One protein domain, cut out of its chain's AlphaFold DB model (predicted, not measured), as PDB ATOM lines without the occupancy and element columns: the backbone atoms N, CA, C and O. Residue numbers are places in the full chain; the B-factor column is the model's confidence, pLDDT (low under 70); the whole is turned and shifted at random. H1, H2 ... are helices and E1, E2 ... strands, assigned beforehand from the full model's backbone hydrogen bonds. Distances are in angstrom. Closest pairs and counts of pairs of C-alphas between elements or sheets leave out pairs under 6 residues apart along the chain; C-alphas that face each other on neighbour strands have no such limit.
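What this domain is: This is residues 33 to 118 of the 118 residues of an uncharacterized protein of Escherichia coli ETEC 1392/75 (UniProt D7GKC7). A long, strongly twisted sheet of three strands, E4, E3 and E5, runs along most of a rod, and the short hairpin E1 and E2 sits partly face to face with it as a small, uneven sandwich. H1 lies at one end of the rod, and the link of residues 88 to 103 runs back along its length to E5. The printed part has 86 residues, with five named strands and one named helix in the order E1, E2, H1, E3, E4, E5; both sheets are antiparallel and the class is mostly strand. It is only just compact, close to loose, with a radius of gyration of the C-alphas of 13.9 A and spans of 46 by 18 by 15 A.

Where its parts are: Find C-alpha 67 at (102.421, 73.111, 137.236); from there E3 runs 25.6 A through residues 67 to 75. E4, residues 80 to 87, comes back over 21.6 A. E5, residues 104 to 116, is the longest strand by residues at 33.3 A; it bends by 57 degrees at residue 107 and ends at C-alpha 116, at (97.989, 71.533, 136.283). Look earlier for C-alpha 36 at (105.054, 79.052, 140.089), where E1, residues 36 to 39, begins. E2 is residues 46 to 49, and H1 is residues 53 to 60.

How they stand to each other: Begin at E3, the inner strand of the order E4, E3, E5. It forms a hairpin with E4, at 159 degrees between directions, where N 69 and O 85 are 2.8 A apart. On E5, antiparallel to E3 at 161 degrees, look for N 113 and O 70, 2.9 A apart. The hairpin E1 and E2, at 137 degrees, has N 37 and O 48 at 2.8 A. This hairpin and the larger sheet form a sandwich, two sheets face to face, with their best planes 23 degrees apart. The closest C-alphas of E2 and E4 are those of Trp 49 and Val 87, 6.0 A apart. E1 and E5 are apart. H1 only just is on the larger sheet, with 5 pairs of C-alphas within 10 A, and only grazes it with residues 55 to 59. In H1, 2 of 4 O i to N i+4 pairs and 4 of 5 O i to N i+3 pairs are within hydrogen-bond range.

The domain as a whole: The two C-alphas farthest apart are those of Arg 61 and Gly 103, at 46.4 A. The long link is E4 to E5, residues 88 to 103; within it, residues 93 to 94 pair antiparallel with residues 46 to 47 of E2, and residues 100 to 101 with residues 104 to 105 of E5. The printed part has no cut, and no printed residue is under 70 in pLDDT.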
ATOM      1  N   GLY A  33      99.350  78.984 137.798       96.69
ATOM      2  CA  GLY A  33     100.170  80.192 137.676       96.69
ATOM      3  C   GLY A  33     100.498  80.870 139.009       96.69
ATOM      4  O   GLY A  33     101.541  81.502 139.121       96.69
ATOM      5  N   GLN A  34      99.664  80.701 140.041       97.25
ATOM      6  CA  GLN A  34      99.959  81.189 141.398       97.25
ATOM      7  C   GLN A  34     100.947  80.283 142.150       97.25
ATOM      8  O   GLN A  34     101.508  80.700 143.168       97.25
ATOM      9  N   CYS A  35     101.167  79.064 141.646       97.69
ATOM     10  CA  CYS A  35     102.048  78.061 142.236       97.69
ATOM     11  C   CYS A  35     103.434  77.992 141.603       97.69
ATOM     12  O   CYS A  35     104.259  77.173 142.008       97.69
ATOM     13  N   ILE A  36     103.723  78.886 140.661       97.50
ATOM     14  CA  ILE A  36     105.054  79.052 140.089       97.50
ATOM     15  C   ILE A  36     105.490  80.506 140.199       97.50
ATOM     16  O   ILE A  36     104.695  81.432 140.067       97.50
ATOM     17  N   GLN A  37     106.776  80.711 140.439       96.56
ATOM     18  CA  GLN A  37     107.393  82.027 140.499       96.56
ATOM     19  C   GLN A  37     108.534  82.082 139.504       96.56
ATOM     20  O   GLN A  37     109.381  81.188 139.481       96.56
ATOM     21  N   TYR A  38     108.570  83.149 138.711       95.12
ATOM     22  CA  TYR A  38     109.733  83.426 137.884       95.12
ATOM     23  C   TYR A  38     110.966  83.642 138.772       95.12
ATOM     24  O   TYR A  38     110.888  84.255 139.838       95.12
ATOM     25  N   THR A  39     112.104  83.122 138.336       95.25
ATOM     26  CA  THR A  39     113.384  83.213 139.033       95.25
ATOM     27  C   THR A  39     114.519  83.289 138.018       95.25
ATOM     28  O   THR A  39     114.420  82.769 136.908       95.25
ATOM     29  N   GLU A  40     115.625  83.917 138.396       92.62
ATOM     30  CA  GLU A  40     116.801  84.086 137.536       92.62
ATOM     31  C   GLU A  40     117.704  82.842 137.579       92.62
ATOM     32  O   GLU A  40     118.844  82.889 138.024       92.62
ATOM     33  N   ILE A  41     117.161  81.693 137.162       92.75
ATOM     34  CA  ILE A  41     117.928  80.452 136.970       92.75
ATOM     35  C   ILE A  41     118.253  80.268 135.483       92.75
ATOM     36  O   ILE A  41     117.373  80.405 134.639       92.75
ATOM     37  N   GLY A  42     119.505  79.952 135.153       92.50
ATOM     38  CA  GLY A  42     119.968  79.855 133.761       92.50
ATOM     39  C   GLY A  42     120.068  81.203 133.036       92.50
ATOM     40  O   GLY A  42     119.928  82.263 133.640       92.50
ATOM     41  N   GLU A  43     120.327  81.170 131.726       93.62
ATOM     42  CA  GLU A  43     120.624  82.381 130.939       93.62
ATOM     43  C   GLU A  43     119.414  83.295 130.719       93.62
ATOM     44  O   GLU A  43     119.536  84.519 130.695       93.62
ATOM     45  N   THR A  44     118.235  82.706 130.526       94.06
ATOM     46  CA  THR A  44     117.009  83.448 130.205       94.06
ATOM     47  C   THR A  44     115.990  83.438 131.338       94.06
ATOM     48  O   THR A  44     114.928  84.052 131.192       94.06
ATOM     49  N   GLY A  45     116.350  82.865 132.488       95.81
ATOM     50  CA  GLY A  45     115.499  82.694 133.658       95.81
ATOM     51  C   GLY A  45     114.769  81.356 133.668       95.81
ATOM     52  O   GLY A  45     114.983  80.469 132.842       95.81
ATOM     53  N   GLY A  46     113.872  81.207 134.627       96.50
ATOM     54  CA  GLY A  46     113.110  79.991 134.814       96.50
ATOM     55  C   GLY A  46     112.026  80.168 135.851       96.50
ATOM     56  O   GLY A  46     111.687  81.285 136.239       96.50
ATOM     57  N   TYR A  47     111.482  79.050 136.298       97.50
ATOM     58  CA  TYR A  47     110.384  79.008 137.241       97.50
ATOM     59  C   TYR A  47     110.711  78.058 138.384       97.50
ATOM     60  O   TYR A  47     111.227  76.962 138.177       97.50
ATOM     61  N   LYS A  48     110.374  78.475 139.598       97.88
ATOM     62  CA  LYS A  48     110.412  77.631 140.792       97.88
ATOM     63  C   LYS A  48     109.015  77.478 141.362       97.88
ATOM     64  O   LYS A  48     108.152  78.329 141.139       97.88
ATOM     65  N   TRP A  49     108.812  76.411 142.114       98.00
ATOM     66  CA  TRP A  49     107.570  76.204 142.836       98.00
ATOM     67  C   TRP A  49     107.370  77.273 143.913       98.00
ATOM     68  O   TRP A  49     108.305  77.632 144.635       98.00
ATOM     69  N   HIS A  50     106.148  77.783 144.027       97.88
ATOM     70  CA  HIS A  50     105.767  78.686 145.101       97.88
ATOM     71  C   HIS A  50     105.377  77.863 146.328       97.88
ATOM     72  O   HIS A  50     104.304  77.267 146.381       97.88
ATOM     73  N   ASN A  51     106.270  77.825 147.315       96.56
ATOM     74  CA  ASN A  51     106.119  77.004 148.512       96.56
ATOM     75  C   ASN A  51     105.121  77.610 149.521       96.56
ATOM     76  O   ASN A  51     105.517  78.072 150.589       96.56
ATOM     77  N   ILE A  52     103.840  77.636 149.156       97.38
ATOM     78  CA  ILE A  52     102.717  78.002 150.027       97.38
ATOM     79  C   ILE A  52     101.790  76.803 150.221       97.38
ATOM     80  O   ILE A  52     101.669  75.956 149.333       97.38
ATOM     81  N   ASP A  53     101.096  76.763 151.357       97.50
ATOM     82  CA  ASP A  53     100.255  75.626 151.755       97.50
ATOM     83  C   ASP A  53      99.232  75.243 150.680       97.50
ATOM     84  O   ASP A  53      99.119  74.070 150.337       97.50
ATOM     85  N   ALA A  54      98.568  76.225 150.061       97.00
ATOM     86  CA  ALA A  54      97.580  75.984 149.007       97.00
ATOM     87  C   ALA A  54      98.169  75.289 147.763       97.00
ATOM     88  O   ALA A  54      97.503  74.466 147.139       97.00
ATOM     89  N   CYS A  55      99.417  75.598 147.399       97.38
ATOM     90  CA  CYS A  55     100.097  74.943 146.283       97.38
ATOM     91  C   CYS A  55     100.521  73.530 146.669       97.38
ATOM     92  O   CYS A  55     100.253  72.574 145.942       97.38
ATOM     93  N   ASN A  56     101.133  73.386 147.842       97.50
ATOM     94  CA  ASN A  56     101.591  72.095 148.340       97.50
ATOM     95  C   ASN A  56     100.436  71.118 148.563       97.50
ATOM     96  O   ASN A  56     100.598  69.932 148.298       97.50
ATOM     97  N   GLU A  57      99.263  71.603 148.973       96.44
ATOM     98  CA  GLU A  57      98.054  70.795 149.119       96.44
ATOM     99  C   GLU A  57      97.651  70.128 147.795       96.44
ATOM    100  O   GLU A  57      97.281  68.954 147.795       96.44
ATOM    101  N   VAL A  58      97.793  70.829 146.662       96.44
ATOM    102  CA  VAL A  58      97.490  70.283 145.326       96.44
ATOM    103  C   VAL A  58      98.328  69.039 145.030       96.44
ATOM    104  O   VAL A  58      97.798  68.031 144.556       96.44
ATOM    105  N   VAL A  59      99.624  69.099 145.340       95.88
ATOM    106  CA  VAL A  59     100.556  67.985 145.122       95.88
ATOM    107  C   VAL A  59     100.374  66.900 146.176       95.88
ATOM    108  O   VAL A  59     100.327  65.718 145.848       95.88
ATOM    109  N   HIS A  60     100.196  67.289 147.438       95.38
ATOM    110  CA  HIS A  60     100.034  66.369 148.559       95.38
ATOM    111  C   HIS A  60      98.774  65.504 148.433       95.38
ATOM    112  O   HIS A  60      98.807  64.316 148.743       95.38
ATOM    113  N   ARG A  61      97.675  66.076 147.931       93.75
ATOM    114  CA  ARG A  61      96.431  65.343 147.651       93.75
ATOM    115  C   ARG A  61      96.484  64.510 146.369       93.75
ATOM    116  O   ARG A  61      95.510  63.831 146.065       93.75
ATOM    117  N   GLY A  62      97.580  64.568 145.610       93.69
ATOM    118  CA  GLY A  62      97.731  63.842 144.348       93.69
ATOM    119  C   GLY A  62      96.878  64.393 143.203       93.69
ATOM    120  O   GLY A  62      96.713  63.708 142.200       93.69
ATOM    121  N   TYR A  63      96.339  65.612 143.324       94.38
ATOM    122  CA  TYR A  63      95.536  66.219 142.258       94.38
ATOM    123  C   TYR A  63      96.394  66.607 141.046       94.38
ATOM    124  O   TYR A  63      95.928  66.533 139.911       94.38
ATOM    125  N   ALA A  64      97.634  67.047 141.276       96.19
ATOM    126  CA  ALA A  64      98.618  67.299 140.227       96.19
ATOM    127  C   ALA A  64     100.036  67.040 140.743       96.19
ATOM    128  O   ALA A  64     100.322  67.238 141.916       96.19
ATOM    129  N   SER A  65     100.951  66.665 139.856       96.19
ATOM    130  CA  SER A  65     102.376  66.481 140.177       96.19
ATOM    131  C   SER A  65     103.184  67.790 140.194       96.19
ATOM    132  O   SER A  65     104.343  67.805 140.607       96.19
ATOM    133  N   GLY A  66     102.585  68.885 139.722       97.06
ATOM    134  CA  GLY A  66     103.205  70.197 139.580       97.06
ATOM    135  C   GLY A  66     102.398  71.094 138.643       97.06
ATOM    136  O   GLY A  66     101.243  70.805 138.314       97.06
ATOM    137  N   ALA A  67     103.015  72.176 138.183       98.00
ATOM    138  CA  ALA A  67     102.421  73.111 137.236       98.00
ATOM    139  C   ALA A  67     103.217  73.105 135.929       98.00
ATOM    140  O   ALA A  67     104.435  73.288 135.925       98.00
ATOM    141  N   PHE A  68     102.524  72.898 134.815       97.56
ATOM    142  CA  PHE A  68     103.098  73.098 133.496       97.56
ATOM    143  C   PHE A  68     103.128  74.591 133.179       97.56
ATOM    144  O   PHE A  68     102.170  75.310 133.476       97.56
ATOM    145  N   VAL A  69     104.206  75.042 132.549       97.31
ATOM    146  CA  VAL A  69     104.368  76.399 132.040       97.31
ATOM    147  C   VAL A  69     104.832  76.345 130.593       97.31
ATOM    148  O   VAL A  69     105.753  75.605 130.251       97.31
ATOM    149  N   SER A  70     104.206  77.143 129.739       96.69
ATOM    150  CA  SER A  70     104.693  77.426 128.394       96.69
ATOM    151  C   SER A  70     104.739  78.918 128.143       96.69
ATOM    152  O   SER A  70     104.020  79.688 128.774       96.69
ATOM    153  N   GLY A  71     105.598  79.329 127.224       96.81
ATOM    154  CA  GLY A  71     105.711  80.714 126.809       96.81
ATOM    155  C   GLY A  71     106.776  80.880 125.747       96.81
ATOM    156  O   GLY A  71     107.209  79.915 125.121       96.81
ATOM    157  N   LYS A  72     107.202  82.121 125.539       97.12
ATOM    158  CA  LYS A  72     108.265  82.447 124.590       97.12
ATOM    159  C   LYS A  72     109.228  83.478 125.147       97.12
ATOM    160  O   LYS A  72     108.809  84.436 125.798       97.12
ATOM    161  N   VAL A  73     110.509  83.296 124.855       97.31
ATOM    162  CA  VAL A  73     111.540  84.324 125.007       97.31
ATOM    163  C   VAL A  73     111.509  85.197 123.762       97.31
ATOM    164  O   VAL A  73     111.497  84.676 122.650       97.31
ATOM    165  N   VAL A  74     111.469  86.512 123.950       97.56
ATOM    166  CA  VAL A  74     111.428  87.500 122.868       97.56
ATOM    167  C   VAL A  74     112.802  88.144 122.738       97.56
ATOM    168  O   VAL A  74     113.375  88.575 123.741       97.56
ATOM    169  N   TYR A  75     113.309  88.228 121.511       97.94
ATOM    170  CA  TYR A  75     114.593  88.833 121.162       97.94
ATOM    171  C   TYR A  75     114.402  90.141 120.384       97.94
ATOM    172  O   TYR A  75     113.322  90.428 119.859       97.94
ATOM    173  N   GLU A  76     115.458  90.952 120.310       97.38
ATOM    174  CA  GLU A  76     115.478  92.181 119.510       97.38
ATOM    175  C   GLU A  76     115.025  91.907 118.064       97.38
ATOM    176  O   GLU A  76     115.411  90.922 117.437       97.38
ATOM    177  N   GLY A  77     114.169  92.768 117.515       93.88
ATOM    178  CA  GLY A  77     113.595  92.561 116.181       93.88
ATOM    179  C   GLY A  77     112.458  91.532 116.115       93.88
ATOM    180  O   GLY A  77     112.013  91.217 115.017       93.88
ATOM    181  N   GLY A  78     111.970  91.033 117.258       94.00
ATOM    182  CA  GLY A  78     110.714  90.279 117.352       94.00
ATOM    183  C   GLY A  78     110.826  88.773 117.124       94.00
ATOM    184  O   GLY A  78     109.803  88.093 117.111       94.00
ATOM    185  N   GLU A  79     112.041  88.238 116.975       96.00
ATOM    186  CA  GLU A  79     112.260  86.789 116.959       96.00
ATOM    187  C   GLU A  79     111.907  86.177 118.316       96.00
ATOM    188  O   GLU A  79     112.070  86.810 119.366       96.00
ATOM    189  N   THR A  80     111.421  84.937 118.300       96.81
ATOM    190  CA  THR A  80     110.982  84.257 119.517       96.81
ATOM    191  C   THR A  80     111.426  82.808 119.560       96.81
ATOM    192  O   THR A  80     111.352  82.115 118.550       96.81
ATOM    193  N   ILE A  81     111.804  82.340 120.749       97.06
ATOM    194  CA  ILE A  81     111.991  80.916 121.046       97.06
ATOM    195  C   ILE A  81     110.928  80.503 122.052       97.06
ATOM    196  O   ILE A  81     110.830  81.095 123.128       97.06
ATOM    197  N   GLU A  82     110.135  79.498 121.698       97.12
ATOM    198  CA  GLU A  82     109.150  78.909 122.598       97.12
ATOM    199  C   GLU A  82     109.827  78.020 123.638       97.12
ATOM    200  O   GLU A  82     110.847  77.382 123.379       97.12
ATOM    201  N   TYR A  83     109.245  77.966 124.827       95.81
ATOM    202  CA  TYR A  83     109.656  77.057 125.880       95.81
ATOM    203  C   TYR A  83     108.437  76.411 126.515       95.81
ATOM    204  O   TYR A  83     107.363  77.011 126.608       95.81
ATOM    205  N   THR A  84     108.632  75.196 127.009       96.38
ATOM    206  CA  THR A  84     107.637  74.460 127.780       96.38
ATOM    207  C   THR A  84     108.333  73.650 128.867       96.38
ATOM    208  O   THR A  84     109.449  73.173 128.673       96.38
ATOM    209  N   GLY A  85     107.701  73.504 130.027       96.19
ATOM    210  CA  GLY A  85     108.304  72.784 131.140       96.19
ATOM    211  C   GLY A  85     107.337  72.513 132.278       96.19
ATOM    212  O   GLY A  85     106.271  73.115 132.368       96.19
ATOM    213  N   ILE A  86     107.730  71.599 133.164       97.50
ATOM    214  CA  ILE A  86     106.995  71.287 134.391       97.50
ATOM    215  C   ILE A  86     107.800  71.809 135.572       97.50
ATOM    216  O   ILE A  86     108.976  71.487 135.715       97.50
ATOM    217  N   VAL A  87     107.138  72.575 136.429       97.94
ATOM    218  CA  VAL A  87     107.668  73.054 137.702       97.94
ATOM    219  C   VAL A  87     107.094  72.184 138.812       97.94
ATOM    220  O   VAL A  87     105.871  72.084 138.948       97.94
ATOM    221  N   LYS A  88     107.966  71.564 139.607       97.69
ATOM    222  CA  LYS A  88     107.595  70.731 140.761       97.69
ATOM    223  C   LYS A  88     108.180  71.314 142.051       97.69
ATOM    224  O   LYS A  88     109.142  72.081 141.964       97.69
ATOM    225  N   PRO A  89     107.658  70.941 143.236       97.00
ATOM    226  CA  PRO A  89     108.200  71.391 144.521       97.00
ATOM    227  C   PRO A  89     109.713  71.197 144.676       97.00
ATOM    228  O   PRO A  89     110.395  72.051 145.234       97.00
ATOM    229  N   ASP A  90     110.234  70.095 144.145       96.00
ATOM    230  CA  ASP A  90     111.629  69.661 144.223       96.00
ATOM    231  C   ASP A  90     112.408  69.834 142.908       96.00
ATOM    232  O   ASP A  90     113.620  69.619 142.874       96.00
ATOM    233  N   ALA A  91     111.739  70.249 141.830       96.81
ATOM    234  CA  ALA A  91     112.341  70.400 140.511       96.81
ATOM    235  C   ALA A  91     111.958  71.757 139.893       96.81
ATOM    236  O   ALA A  91     110.879  71.884 139.294       96.81
ATOM    237  N   PRO A  92     112.818  72.788 140.021       97.19
ATOM    238  CA  PRO A  92     112.636  74.023 139.277       97.19
ATOM    239  C   PRO A  92     112.845  73.779 137.777       97.19
ATOM    240  O   PRO A  92     113.565  72.869 137.367       97.19
ATOM    241  N   TYR A  93     112.244  74.630 136.953       97.44
ATOM    242  CA  TYR A  93     112.362  74.575 135.502       97.44
ATOM    243  C   TYR A  93     113.195  75.744 134.980       97.44
ATOM    244  O   TYR A  93     112.771  76.898 135.048       97.44
ATOM    245  N   THR A  94     114.357  75.447 134.409       98.00
ATOM    246  CA  THR A  94     115.183  76.426 133.691       98.00
ATOM    247  C   THR A  94     114.718  76.530 132.241       98.00
ATOM    248  O   THR A  94     114.639  75.509 131.555       98.00
ATOM    249  N   ILE A  95     114.452  77.746 131.753       97.00
ATOM    250  CA  ILE A  95     114.075  77.961 130.351       97.00
ATOM    251  C   ILE A  95     115.263  77.605 129.454       97.00
ATOM    252  O   ILE A  95     116.365  78.132 129.607       97.00
ATOM    253  N   GLN A  96     115.023  76.710 128.498       95.56
ATOM    254  CA  GLN A  96     116.023  76.256 127.531       95.56
ATOM    255  C   GLN A  96     116.103  77.222 126.343       95.56
ATOM    256  O   GLN A  96     115.725  76.892 125.221       95.56
ATOM    257  N   ALA A  97     116.556  78.445 126.606       95.81
ATOM    258  CA  ALA A  97     116.789  79.452 125.580       95.81
ATOM    259  C   ALA A  97     118.048  80.271 125.916       95.81
ATOM    260  O   ALA A  97     118.270  80.570 127.096       95.81
ATOM    261  N   PRO A  98     118.861  80.636 124.911       95.69
ATOM    262  CA  PRO A  98     120.091  81.389 125.120       95.69
ATOM    263  C   PRO A  98     119.824  82.869 125.421       95.69
ATOM    264  O   PRO A  98     118.814  83.441 125.022       95.69
ATOM    265  N   SER A  99     120.770  83.535 126.072       94.56
ATOM    266  CA  SER A  99     120.742  84.990 126.294       94.56
ATOM    267  C   SER A  99     120.774  85.807 124.987       94.56
ATOM    268  O   SER A  99     120.253  86.929 124.933       94.56
ATOM    269  N   THR A 100     121.332  85.226 123.919       96.00
ATOM    270  CA  THR A 100     121.369  85.784 122.560       96.00
ATOM    271  C   THR A 100     120.967  84.752 121.509       96.00
ATOM    272  O   THR A 100     121.442  83.619 121.549       96.00
ATOM    273  N   HIS A 101     120.179  85.162 120.517       95.81
ATOM    274  CA  HIS A 101     119.769  84.333 119.382       95.81
ATOM    275  C   HIS A 101     119.994  85.103 118.077       95.81
ATOM    276  O   HIS A 101     119.567  86.246 117.967       95.81
ATOM    277  N   ASN A 102     120.717  84.529 117.108       95.00
ATOM    278  CA  ASN A 102     121.048  85.187 115.830       95.00
ATOM    279  C   ASN A 102     121.674  86.593 115.983       95.00
ATOM    280  O   ASN A 102     121.366  87.516 115.232       95.00
ATOM    281  N   GLY A 103     122.530  86.778 116.996       95.38
ATOM    282  CA  GLY A 103     123.160  88.069 117.304       95.38
ATOM    283  C   GLY A 103     122.245  89.096 117.986       95.38
ATOM    284  O   GLY A 103     122.701  90.195 118.289       95.38
ATOM    285  N   LYS A 104     120.984  88.747 118.263       96.56
ATOM    286  CA  LYS A 104     119.986  89.591 118.933       96.56
ATOM    287  C   LYS A 104     119.887  89.228 120.405       96.56
ATOM    288  O   LYS A 104     119.874  88.047 120.760       96.56
ATOM    289  N   LYS A 105     119.801  90.229 121.279       96.69
ATOM    290  CA  LYS A 105     119.664  90.007 122.726       96.69
ATOM    291  C   LYS A 105     118.224  89.687 123.104       96.69
ATOM    292  O   LYS A 105     117.285  90.136 122.446       96.69
ATOM    293  N   LYS A 106     118.041  88.934 124.190       95.38
ATOM    294  CA  LYS A 106     116.736  88.809 124.850       95.38
ATOM    295  C   LYS A 106     116.249  90.197 125.285       95.38
ATOM    296  O   LYS A 106     116.967  90.919 125.972       95.38
ATOM    297  N   VAL A 107     114.998  90.516 124.962       96.50
ATOM    298  CA  VAL A 107     114.303  91.736 125.407       96.50
ATOM    299  C   VAL A 107     113.169  91.450 126.385       96.50
ATOM    300  O   VAL A 107     112.721  92.354 127.082       96.50
ATOM    301  N   GLY A 108     112.703  90.201 126.477       94.56
ATOM    302  CA  GLY A 108     111.650  89.856 127.422       94.56
ATOM    303  C   GLY A 108     111.100  88.446 127.270       94.56
ATOM    304  O   GLY A 108     111.690  87.585 126.619       94.56
ATOM    305  N   HIS A 109     109.945  88.239 127.894       94.88
ATOM    306  CA  HIS A 109     109.148  87.017 127.839       94.88
ATOM    307  C   HIS A 109     107.723  87.366 127.400       94.88
ATOM    308  O   HIS A 109     107.256  88.475 127.649       94.88
ATOM    309  N   GLY A 110     107.017  86.430 126.772       92.38
ATOM    310  CA  GLY A 110     105.628  86.622 126.364       92.38
ATOM    311  C   GLY A 110     104.813  85.333 126.372       92.38
ATOM    312  O   GLY A 110     105.370  84.239 126.404       92.38
ATOM    313  N   GLY A 111     103.485  85.479 126.319       84.69
ATOM    314  CA  GLY A 111     102.549  84.367 126.114       84.69
ATOM    315  C   GLY A 111     102.632  83.266 127.171       84.69
ATOM    316  O   GLY A 111     102.641  82.101 126.799       84.69
ATOM    317  N   ALA A 112     102.745  83.620 128.455       85.94
ATOM    318  CA  ALA A 112     102.823  82.628 129.522       85.94
ATOM    319  C   ALA A 112     101.468  81.926 129.732       85.94
ATOM    320  O   ALA A 112     100.497  82.566 130.140       85.94
ATOM    321  N   TYR A 113     101.417  80.616 129.497       95.69
ATOM    322  CA  TYR A 113     100.271  79.759 129.802       95.69
ATOM    323  C   TYR A 113     100.645  78.762 130.891       95.69
ATOM    324  O   TYR A 113     101.764  78.252 130.924       95.69
ATOM    325  N   THR A 114      99.698  78.476 131.784       97.06
ATOM    326  CA  THR A 114      99.907  77.524 132.878       97.06
ATOM    327  C   THR A 114      98.718  76.594 133.034       97.06
ATOM    328  O   THR A 114      97.570  77.006 132.872       97.06
ATOM    329  N   TYR A 115      98.991  75.332 133.354       96.75
ATOM    330  CA  TYR A 115      97.969  74.340 133.679       96.75
ATOM    331  C   TYR A 115      98.509  73.309 134.677       96.75
ATOM    332  O   TYR A 115      99.717  73.184 134.877       96.75
ATOM    333  N   TRP A 116      97.612  72.584 135.340       97.38
ATOM    334  CA  TRP A 116      97.989  71.533 136.283       97.38
ATOM    335  C   TRP A 116      98.547  70.309 135.553       97.38
ATOM    336  O   TRP A 116      97.891  69.780 134.658       97.38
ATOM    337  N   ALA A 117      99.734  69.842 135.945       95.56
ATOM    338  CA  ALA A 117     100.343  68.630 135.400       95.56
ATOM    339  C   ALA A 117      99.784  67.395 136.130       95.56
ATOM    340  O   ALA A 117     100.362  66.952 137.128       95.56
ATOM    341  N   ARG A 118      98.626  66.909 135.674       86.38
ATOM    342  CA  ARG A 118      97.964  65.705 136.197       86.38
ATOM    343  C   ARG A 118      98.575  64.425 135.643       86.38
ATOM    344  O   ARG A 118      98.990  64.451 134.463       86.38
TER     345      ARG A 118